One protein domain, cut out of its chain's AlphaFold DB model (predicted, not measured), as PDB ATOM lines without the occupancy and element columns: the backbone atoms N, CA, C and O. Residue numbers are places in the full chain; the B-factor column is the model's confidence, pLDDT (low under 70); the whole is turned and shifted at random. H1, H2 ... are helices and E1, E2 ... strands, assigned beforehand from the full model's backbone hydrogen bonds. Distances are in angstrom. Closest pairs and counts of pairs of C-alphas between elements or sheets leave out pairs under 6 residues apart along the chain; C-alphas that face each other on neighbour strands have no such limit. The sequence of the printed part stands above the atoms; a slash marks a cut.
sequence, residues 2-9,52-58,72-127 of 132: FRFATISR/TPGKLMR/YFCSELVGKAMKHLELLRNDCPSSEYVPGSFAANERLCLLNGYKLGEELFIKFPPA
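This is residues 2 to 9, 52 to 58 and 72 to 127 of the 132 residues of the protein "Hypothetical protein" of Lotharella globosa (UniProt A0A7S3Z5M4). Little regular structure: two short antiparallel strands, E1 and E2, make a ribbon on one side, the helix H1 stands on the other, and the tiny H2 lies between, joined by long loops. The 71 printed residues, 24 of them in named elements, run E1, H1, H2, E2, class mixed. The whole is only just compact, close to loose, with radius of gyration of the C-alphas 13.4 A and spans 37 by 35 by 21 A.

E1, residues 5 to 8, and E2, residues 115 to 119, are antiparallel at 133 degrees, with N 117 and O 6 within hydrogen-bond range at 2.6 A. H1, residues 74 to 84, and H2, residues 99 to 102, only just touch, with 3 pairs of C-alphas within 8 A, the closest those of Ser 75 and Pro 99, 5.0 A. H1 and E2 are apart. In H1 every O i to N i+4 pair is within hydrogen-bond range; H2 is too short for one.

E1 starts at C-alpha 5 (-35.253, 19.973, 8.394) and spans 9.7 A; E2 spans 12.1 A, ending at C-alpha 119 (-31.168, 17.580, 8.177). H1 spans 15.7 A and H2 5.9 A.

Across the cuts, C-alphas 9 and 52 are 37.3 A apart, and 58 and 72 11.4 A. H1 to H2 and H2 to E2 are long links. Residues 2 to 9, 52 to 58 and 72 to 73 have pLDDT under 70.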
ATOM      1  N   PHE A   2     -37.493   8.823  11.009       32.19
ATOM      2  CA  PHE A   2     -38.077  10.152  10.774       32.19
ATOM      3  C   PHE A   2     -36.958  11.192  10.777       32.19
ATOM      4  O   PHE A   2     -36.122  11.179  11.678       32.19
ATOM      5  N   ARG A   3     -36.917  12.019   9.731       33.81
ATOM      6  CA  ARG A   3     -35.944  13.091   9.489       33.81
ATOM      7  C   ARG A   3     -36.732  14.390   9.339       33.81
ATOM      8  O   ARG A   3     -37.790  14.368   8.719       33.81
ATOM      9  N   PHE A   4     -36.235  15.479   9.912       37.56
ATOM     10  CA  PHE A   4     -36.851  16.799   9.807       37.56
ATOM     11  C   PHE A   4     -35.772  17.852   9.555       37.56
ATOM     12  O   PHE A   4     -34.655  17.728  10.063       37.56
ATOM     13  N   ALA A   5     -36.121  18.864   8.764       36.34
ATOM     14  CA  ALA A   5     -35.253  19.973   8.394       36.34
ATOM     15  C   ALA A   5     -35.601  21.247   9.187       36.34
ATOM     16  O   ALA A   5     -36.754  21.465   9.565       36.34
ATOM     17  N   THR A   6     -34.594  22.086   9.438       42.09
ATOM     18  CA  THR A   6     -34.689  23.285  10.300       42.09
ATOM     19  C   THR A   6     -34.848  24.545   9.453       42.09
ATOM     20  O   THR A   6     -34.086  24.713   8.521       42.09
ATOM     21  N   ILE A   7     -35.779  25.459   9.730       44.38
ATOM     22  CA  ILE A   7     -35.979  26.654   8.877       44.38
ATOM     23  C   ILE A   7     -35.012  27.781   9.270       44.38
ATOM     24  O   ILE A   7     -34.994  28.185  10.430       44.38
ATOM     25  N   SER A   8     -34.279  28.346   8.300       44.72
ATOM     26  CA  SER A   8     -33.383  29.503   8.508       44.72
ATOM     27  C   SER A   8     -33.641  30.628   7.495       44.72
ATOM     28  O   SER A   8     -33.886  30.368   6.317       44.72
ATOM     29  N   ARG A   9     -33.561  31.892   7.945       41.97
ATOM     30  CA  ARG A   9     -33.655  33.111   7.110       41.97
ATOM     31  C   ARG A   9     -32.253  33.616   6.756       41.97
ATOM     32  O   ARG A   9     -31.405  33.707   7.635       41.97
ATOM     33  N   THR A  52     -53.592   3.010   5.752       48.28
ATOM     34  CA  THR A  52     -54.531   2.220   4.939       48.28
ATOM     35  C   THR A  52     -54.242   2.530   3.466       48.28
ATOM     36  O   THR A  52     -54.332   3.700   3.105       48.28
ATOM     37  N   PRO A  53     -53.925   1.551   2.598       49.34
ATOM     38  CA  PRO A  53     -53.597   1.800   1.185       49.34
ATOM     39  C   PRO A  53     -54.657   2.625   0.436       49.34
ATOM     40  O   PRO A  53     -54.319   3.476  -0.378       49.34
ATOM     41  N   GLY A  54     -55.939   2.472   0.790       50.72
ATOM     42  CA  GLY A  54     -57.038   3.280   0.240       50.72
ATOM     43  C   GLY A  54     -57.062   4.753   0.679       50.72
ATOM     44  O   GLY A  54     -57.750   5.558   0.062       50.72
ATOM     45  N   LYS A  55     -56.308   5.141   1.719       50.56
ATOM     46  CA  LYS A  55     -56.187   6.539   2.179       50.56
ATOM     47  C   LYS A  55     -55.098   7.320   1.445       50.56
ATOM     48  O   LYS A  55     -55.169   8.542   1.429       50.56
ATOM     49  N   LEU A  56     -54.152   6.642   0.785       52.69
ATOM     50  CA  LEU A  56     -53.156   7.300  -0.074       52.69
ATOM     51  C   LEU A  56     -53.813   7.939  -1.314       52.69
ATOM     52  O   LEU A  56     -53.305   8.914  -1.850       52.69
ATOM     53  N   MET A  57     -54.992   7.448  -1.711       49.94
ATOM     54  CA  MET A  57     -55.835   8.032  -2.762       49.94
ATOM     55  C   MET A  57     -56.806   9.124  -2.263       49.94
ATOM     56  O   MET A  57     -57.694   9.542  -3.010       49.94
ATOM     57  N   ARG A  58     -56.688   9.616  -1.019       51.56
ATOM     58  CA  ARG A  58     -57.583  10.670  -0.510       51.56
ATOM     59  C   ARG A  58     -57.108  12.056  -0.964       51.56
ATOM     60  O   ARG A  58     -56.168  12.637  -0.425       51.56
ATOM     61  N   TYR A  72     -53.779  10.545  10.689       59.62
ATOM     62  CA  TYR A  72     -52.852  11.303   9.848       59.62
ATOM     63  C   TYR A  72     -51.699  10.416   9.396       59.62
ATOM     64  O   TYR A  72     -51.168   9.622  10.179       59.62
ATOM     65  N   PHE A  73     -51.278  10.584   8.145       68.44
ATOM     66  CA  PHE A  73     -49.943  10.156   7.754       68.44
ATOM     67  C   PHE A  73     -48.916  11.186   8.249       68.44
ATOM     68  O   PHE A  73     -49.231  12.373   8.345       68.44
ATOM     69  N   CYS A  74     -47.693  10.759   8.583       71.62
ATOM     70  CA  CYS A  74     -46.704  11.658   9.194       71.62
ATOM     71  C   CYS A  74     -46.434  12.912   8.354       71.62
ATOM     72  O   CYS A  74     -46.325  13.996   8.916       71.62
ATOM     73  N   SER A  75     -46.373  12.787   7.026       79.56
ATOM     74  CA  SER A  75     -46.145  13.928   6.133       79.56
ATOM     75  C   SER A  75     -47.363  14.849   6.006       79.56
ATOM     76  O   SER A  75     -47.194  16.061   5.912       79.56
ATOM     77  N   GLU A  76     -48.584  14.312   6.086       79.69
ATOM     78  CA  GLU A  76     -49.813  15.116   6.058       79.69
ATOM     79  C   GLU A  76     -49.919  15.994   7.311       79.69
ATOM     80  O   GLU A  76     -50.278  17.169   7.218       79.69
ATOM     81  N   LEU A  77     -49.573  15.440   8.481       81.69
ATOM     82  CA  LEU A  77     -49.567  16.185   9.740       81.69
ATOM     83  C   LEU A  77     -48.590  17.364   9.679       81.69
ATOM     84  O   LEU A  77     -48.945  18.486  10.035       81.69
ATOM     85  N   VAL A  78     -47.384  17.113   9.174       85.19
ATOM     86  CA  VAL A  78     -46.334  18.128   9.016       85.19
ATOM     87  C   VAL A  78     -46.770  19.192   8.013       85.19
ATOM     88  O   VAL A  78     -46.705  20.379   8.318       85.19
ATOM     89  N   GLY A  79     -47.317  18.787   6.862       86.38
ATOM     90  CA  GLY A  79     -47.850  19.716   5.867       86.38
ATOM     91  C   GLY A  79     -48.985  20.582   6.418       86.38
ATOM     92  O   GLY A  79     -49.024  21.784   6.175       86.38
ATOM     93  N   LYS A  80     -49.892  20.006   7.218       83.75
ATOM     94  CA  LYS A  80     -50.979  20.758   7.861       83.75
ATOM     95  C   LYS A  80     -50.455  21.744   8.909       83.75
ATOM     96  O   LYS A  80     -50.902  22.887   8.921       83.75
ATOM     97  N   ALA A  81     -49.485  21.343   9.730       84.75
ATOM     98  CA  ALA A  81     -48.835  22.239  10.685       84.75
ATOM     99  C   ALA A  81     -48.137  23.412   9.975       84.75
ATOM    100  O   ALA A  81     -48.334  24.565  10.340       84.75
ATOM    101  N   MET A  82     -47.385  23.142   8.904       86.25
ATOM    102  CA  MET A  82     -46.681  24.183   8.148       86.25
ATOM    103  C   MET A  82     -47.627  25.153   7.425       86.25
ATOM    104  O   MET A  82     -47.301  26.329   7.306       86.25
ATOM    105  N   LYS A  83     -48.809  24.706   6.990       87.69
ATOM    106  CA  LYS A  83     -49.858  25.599   6.466       87.69
ATOM    107  C   LYS A  83     -50.483  26.485   7.531       87.69
ATOM    108  O   LYS A  83     -50.719  27.657   7.275       87.69
ATOM    109  N   HIS A  84     -50.718  25.942   8.724       84.88
ATOM    110  CA  HIS A  84     -51.190  26.739   9.856       84.88
ATOM    111  C   HIS A  84     -50.192  27.826  10.270       84.88
ATOM    112  O   HIS A  84     -50.601  28.844  10.813       84.88
ATOM    113  N   LEU A  85     -48.905  27.618   9.985       84.62
ATOM    114  CA  LEU A  85     -47.843  28.610  10.157       84.62
ATOM    115  C   LEU A  85     -47.632  29.496   8.913       84.62
ATOM    116  O   LEU A  85     -46.652  30.230   8.861       84.62
ATOM    117  N   GLU A  86     -48.493  29.389   7.896       86.94
ATOM    118  CA  GLU A  86     -48.404  30.133   6.629       86.94
ATOM    119  C   GLU A  86     -47.058  29.960   5.895       86.94
ATOM    120  O   GLU A  86     -46.611  30.816   5.132       86.94
ATOM    121  N   LEU A  87     -46.393  28.819   6.107       88.00
ATOM    122  CA  LEU A  87     -45.128  28.469   5.455       88.00
ATOM    123  C   LEU A  87     -45.346  27.736   4.131       88.00
ATOM    124  O   LEU A  87     -44.479  27.766   3.261       88.00
ATOM    125  N   LEU A  88     -46.489  27.066   3.980       88.12
ATOM    126  CA  LEU A  88     -46.901  26.379   2.760       88.12
ATOM    127  C   LEU A  88     -48.143  27.039   2.175       88.12
ATOM    128  O   LEU A  88     -48.949  27.629   2.891       88.12
ATOM    129  N   ARG A  89     -48.314  26.893   0.862       85.62
ATOM    130  CA  ARG A  89     -49.513  27.369   0.180       85.62
ATOM    131  C   ARG A  89     -50.747  26.588   0.648       85.62
ATOM    132  O   ARG A  89     -50.687  25.374   0.845       85.62
ATOM    133  N   ASN A  90     -51.869  27.289   0.800       81.75
ATOM    134  CA  ASN A  90     -53.148  26.695   1.203       81.75
ATOM    135  C   ASN A  90     -53.939  26.084   0.031       81.75
ATOM    136  O   ASN A  90     -54.912  25.377   0.271       81.75
ATOM    137  N   ASP A  91     -53.518  26.334  -1.212       82.19
ATOM    138  CA  ASP A  91     -54.141  25.842  -2.451       82.19
ATOM    139  C   ASP A  91     -53.883  24.344  -2.712       82.19
ATOM    140  O   ASP A  91     -54.730  23.647  -3.264       82.19
ATOM    141  N   CYS A  92     -52.726  23.832  -2.295       80.50
ATOM    142  CA  CYS A  92     -52.319  22.438  -2.440       80.50
ATOM    143  C   CYS A  92     -52.796  21.625  -1.228       80.50
ATOM    144  O   CYS A  92     -52.566  22.071  -0.109       80.50
ATOM    145  N   PRO A  93     -53.440  20.452  -1.360       83.12
ATOM    146  CA  PRO A  93     -53.858  19.623  -0.224       83.12
ATOM    147  C   PRO A  93     -52.664  19.052   0.562       83.12
ATOM    148  O   PRO A  93     -51.606  18.764   0.019       83.12
ATOM    149  N   SER A  94     -52.809  18.878   1.884       81.75
ATOM    150  CA  SER A  94     -51.703  18.379   2.727       81.75
ATOM    151  C   SER A  94     -51.345  16.921   2.427       81.75
ATOM    152  O   SER A  94     -50.229  16.503   2.719       81.75
ATOM    153  N   SER A  95     -52.277  16.160   1.846       77.94
ATOM    154  CA  SER A  95     -52.068  14.780   1.407       77.94
ATOM    155  C   SER A  95     -51.183  14.651   0.164       77.94
ATOM    156  O   SER A  95     -50.724  13.550  -0.124       77.94
ATOM    157  N   GLU A  96     -50.904  15.749  -0.545       82.00
ATOM    158  CA  GLU A  96     -49.977  15.763  -1.684       82.00
ATOM    159  C   GLU A  96     -48.507  15.775  -1.232       82.00
ATOM    160  O   GLU A  96     -47.618  15.362  -1.975       82.00
ATOM    161  N   TYR A  97     -48.242  16.168   0.020       82.75
ATOM    162  CA  TYR A  97     -46.904  16.094   0.596       82.75
ATOM    163  C   TYR A  97     -46.597  14.684   1.095       82.75
ATOM    164  O   TYR A  97     -47.227  14.156   2.019       82.75
ATOM    165  N   VAL A  98     -45.553  14.095   0.524       81.88
ATOM    166  CA  VAL A  98     -44.977  12.826   0.975       81.88
ATOM    167  C   VAL A  98     -43.793  13.092   1.913       81.88
ATOM    168  O   VAL A  98     -43.289  14.212   1.963       81.88
ATOM    169  N   PRO A  99     -43.300  12.100   2.675       78.50
ATOM    170  CA  PRO A  99     -42.188  12.311   3.600       78.50
ATOM    171  C   PRO A  99     -40.933  12.848   2.907       78.50
ATOM    172  O   PRO A  99     -40.242  13.690   3.470       78.50
ATOM    173  N   GLY A 100     -40.685  12.412   1.667       81.44
ATOM    174  CA  GLY A 100     -39.588  12.919   0.842       81.44
ATOM    175  C   GLY A 100     -39.687  14.419   0.567       81.44
ATOM    176  O   GLY A 100     -38.662  15.079   0.572       81.44
ATOM    177  N   SER A 101     -40.897  14.982   0.453       82.25
ATOM    178  CA  SER A 101     -41.113  16.409   0.170       82.25
ATOM    179  C   SER A 101     -40.517  17.352   1.222       82.25
ATOM    180  O   SER A 101     -40.375  18.535   0.945       82.25
ATOM    181  N   PHE A 102     -40.188  16.854   2.420       84.81
ATOM    182  CA  PHE A 102     -39.582  17.628   3.508       84.81
ATOM    183  C   PHE A 102     -38.079  17.356   3.685       84.81
ATOM    184  O   PHE A 102     -37.494  17.780   4.684       84.81
ATOM    185  N   ALA A 103     -37.454  16.626   2.760       84.06
ATOM    186  CA  ALA A 103     -36.014  16.409   2.765       84.06
ATOM    187  C   ALA A 103     -35.270  17.699   2.382       84.06
ATOM    188  O   ALA A 103     -35.748  18.490   1.570       84.06
ATOM    189  N   ALA A 104     -34.081  17.917   2.950       76.19
ATOM    190  CA  ALA A 104     -33.325  19.158   2.728       76.19
ATOM    191  C   ALA A 104     -32.866  19.345   1.267       76.19
ATOM    192  O   ALA A 104     -32.607  20.463   0.828       76.19
ATOM    193  N   ASN A 105     -32.755  18.250   0.513       72.06
ATOM    194  CA  ASN A 105     -32.390  18.247  -0.902       72.06
ATOM    195  C   ASN A 105     -33.587  18.444  -1.849       72.06
ATOM    196  O   ASN A 105     -33.377  18.604  -3.052       72.06
ATOM    197  N   GLU A 106     -34.817  18.445  -1.334       75.00
ATOM    198  CA  GLU A 106     -36.011  18.704  -2.130       75.00
ATOM    199  C   GLU A 106     -36.278  20.202  -2.286       75.00
ATOM    200  O   GLU A 106     -36.035  21.018  -1.394       75.00
ATOM    201  N   ARG A 107     -36.832  20.585  -3.440       74.00
ATOM    202  CA  ARG A 107     -37.175  21.985  -3.747       74.00
ATOM    203  C   ARG A 107     -38.554  22.351  -3.208       74.00
ATOM    204  O   ARG A 107     -39.407  22.838  -3.949       74.00
ATOM    205  N   LEU A 108     -38.791  22.108  -1.920       84.00
ATOM    206  CA  LEU A 108     -40.032  22.536  -1.285       84.00
ATOM    207  C   LEU A 108     -40.075  24.068  -1.230       84.00
ATOM    208  O   LEU A 108     -39.340  24.703  -0.474       84.00
ATOM    209  N   CYS A 109     -40.942  24.664  -2.045       82.69
ATOM    210  CA  CYS A 109     -41.140  26.108  -2.072       82.69
ATOM    211  C   CYS A 109     -41.950  26.549  -0.850       82.69
ATOM    212  O   CYS A 109     -43.180  26.456  -0.852       82.69
ATOM    213  N   LEU A 110     -41.259  27.038   0.180       86.75
ATOM    214  CA  LEU A 110     -41.903  27.713   1.300       86.75
ATOM    215  C   LEU A 110     -42.202  29.172   0.939       86.75
ATOM    216  O   LEU A 110     -41.487  29.809   0.160       86.75
ATOM    217  N   LEU A 111     -43.275  29.700   1.514       87.06
ATOM    218  CA  LEU A 111     -43.669  31.095   1.356       87.06
ATOM    219  C   LEU A 111     -42.664  32.035   2.040       87.06
ATOM    220  O   LEU A 111     -41.814  31.606   2.818       87.06
ATOM    221  N   ASN A 112     -42.746  33.335   1.744       84.12
ATOM    222  CA  ASN A 112     -41.993  34.395   2.435       84.12
ATOM    223  C   ASN A 112     -40.457  34.227   2.434       84.12
ATOM    224  O   ASN A 112     -39.769  34.706   3.337       84.12
ATOM    225  N   GLY A 113     -39.919  33.542   1.419       82.38
ATOM    226  CA  GLY A 113     -38.480  33.318   1.255       82.38
ATOM    227  C   GLY A 113     -37.875  32.323   2.250       82.38
ATOM    228  O   GLY A 113     -36.649  32.224   2.335       82.38
ATOM    229  N   TYR A 114     -38.701  31.592   3.005       85.06
ATOM    230  CA  TYR A 114     -38.221  30.547   3.903       85.06
ATOM    231  C   TYR A 114     -37.648  29.363   3.118       85.06
ATOM    232  O   TYR A 114     -38.019  29.093   1.976       85.06
ATOM    233  N   LYS A 115     -36.722  28.641   3.749       84.00
ATOM    234  CA  LYS A 115     -36.150  27.406   3.212       84.00
ATOM    235  C   LYS A 115     -36.005  26.382   4.322       84.00
ATOM    236  O   LYS A 115     -35.759  26.745   5.472       84.00
ATOM    237  N   LEU A 116     -36.139  25.114   3.951       84.19
ATOM    238  CA  LEU A 116     -35.672  24.016   4.781       84.19
ATOM    239  C   LEU A 116     -34.140  24.070   4.828       84.19
ATOM    240  O   LEU A 116     -33.479  24.209   3.803       84.19
ATOM    241  N   GLY A 117     -33.595  24.033   6.028       82.06
ATOM    242  CA  GLY A 117     -32.171  23.955   6.311       82.06
ATOM    243  C   GLY A 117     -31.717  22.508   6.436       82.06
ATOM    244  O   GLY A 117     -32.403  21.582   6.010       82.06
ATOM    245  N   GLU A 118     -30.544  22.315   7.024       82.06
ATOM    246  CA  GLU A 118     -29.898  21.005   7.058       82.06
ATOM    247  C   GLU A 118     -30.689  19.969   7.872       82.06
ATOM    248  O   GLU A 118     -31.381  20.289   8.847       82.06
ATOM    249  N   GLU A 119     -30.582  18.705   7.452       82.00
ATOM    250  CA  GLU A 119     -31.168  17.580   8.177       82.00
ATOM    251  C   GLU A 119     -30.421  17.348   9.490       82.00
ATOM    252  O   GLU A 119     -29.197  17.217   9.517       82.00
ATOM    253  N   LEU A 120     -31.170  17.219  10.584       82.31
ATOM    254  CA  LEU A 120     -30.596  16.927  11.892       82.31
ATOM    255  C   LEU A 120     -30.676  15.431  12.207       82.31
ATOM    256  O   LEU A 120     -31.734  14.803  12.116       82.31
ATOM    257  N   PHE A 121     -29.552  14.857  12.637       83.69
ATOM    258  CA  PHE A 121     -29.508  13.477  13.110       83.69
ATOM    259  C   PHE A 121     -29.899  13.394  14.590       83.69
ATOM    260  O   PHE A 121     -29.151  13.820  15.471       83.69
ATOM    261  N   ILE A 122     -31.058  12.796  14.876       82.31
ATOM    262  CA  ILE A 122     -31.552  12.608  16.245       82.31
ATOM    263  C   ILE A 122     -31.123  11.228  16.761       82.31
ATOM    264  O   ILE A 122     -31.574  10.195  16.263       82.31
ATOM    265  N   LYS A 123     -30.270  11.202  17.793       83.75
ATOM    266  CA  LYS A 123     -29.938   9.980  18.545       83.75
ATOM    267  C   LYS A 123     -30.909   9.808  19.706       83.75
ATOM    268  O   LYS A 123     -30.898  10.604  20.641       83.75
ATOM    269  N   PHE A 124     -31.698   8.738  19.681       82.25
ATOM    270  CA  PHE A 124     -32.504   8.352  20.835       82.25
ATOM    271  C   PHE A 124     -31.656   7.514  21.801       82.25
ATOM    272  O   PHE A 124     -31.089   6.501  21.378       82.25
ATOM    273  N   PRO A 125     -31.542   7.902  23.083       81.06
ATOM    274  CA  PRO A 125     -30.897   7.058  24.077       81.06
ATOM    275  C   PRO A 125     -31.713   5.770  24.290       81.06
ATOM    276  O   PRO A 125     -32.929   5.763  24.070       81.06
ATOM    277  N   PRO A 126     -31.077   4.670  24.731       82.06
ATOM    278  CA  PRO A 126     -31.786   3.429  25.007       82.06
ATOM    279  C   PRO A 126     -32.871   3.645  26.068       82.06
ATOM    280  O   PRO A 126     -32.666   4.352  27.060       82.06
ATOM    281  N   ALA A 127     -34.029   3.009  25.867       80.88
ATOM    282  CA  ALA A 127     -35.133   3.075  26.813       80.88
ATOM    283  C   ALA A 127     -34.673   2.576  28.191       80.88
ATOM    284  O   ALA A 127     -34.110   1.485  28.321       80.88
TER     285      ALA A 127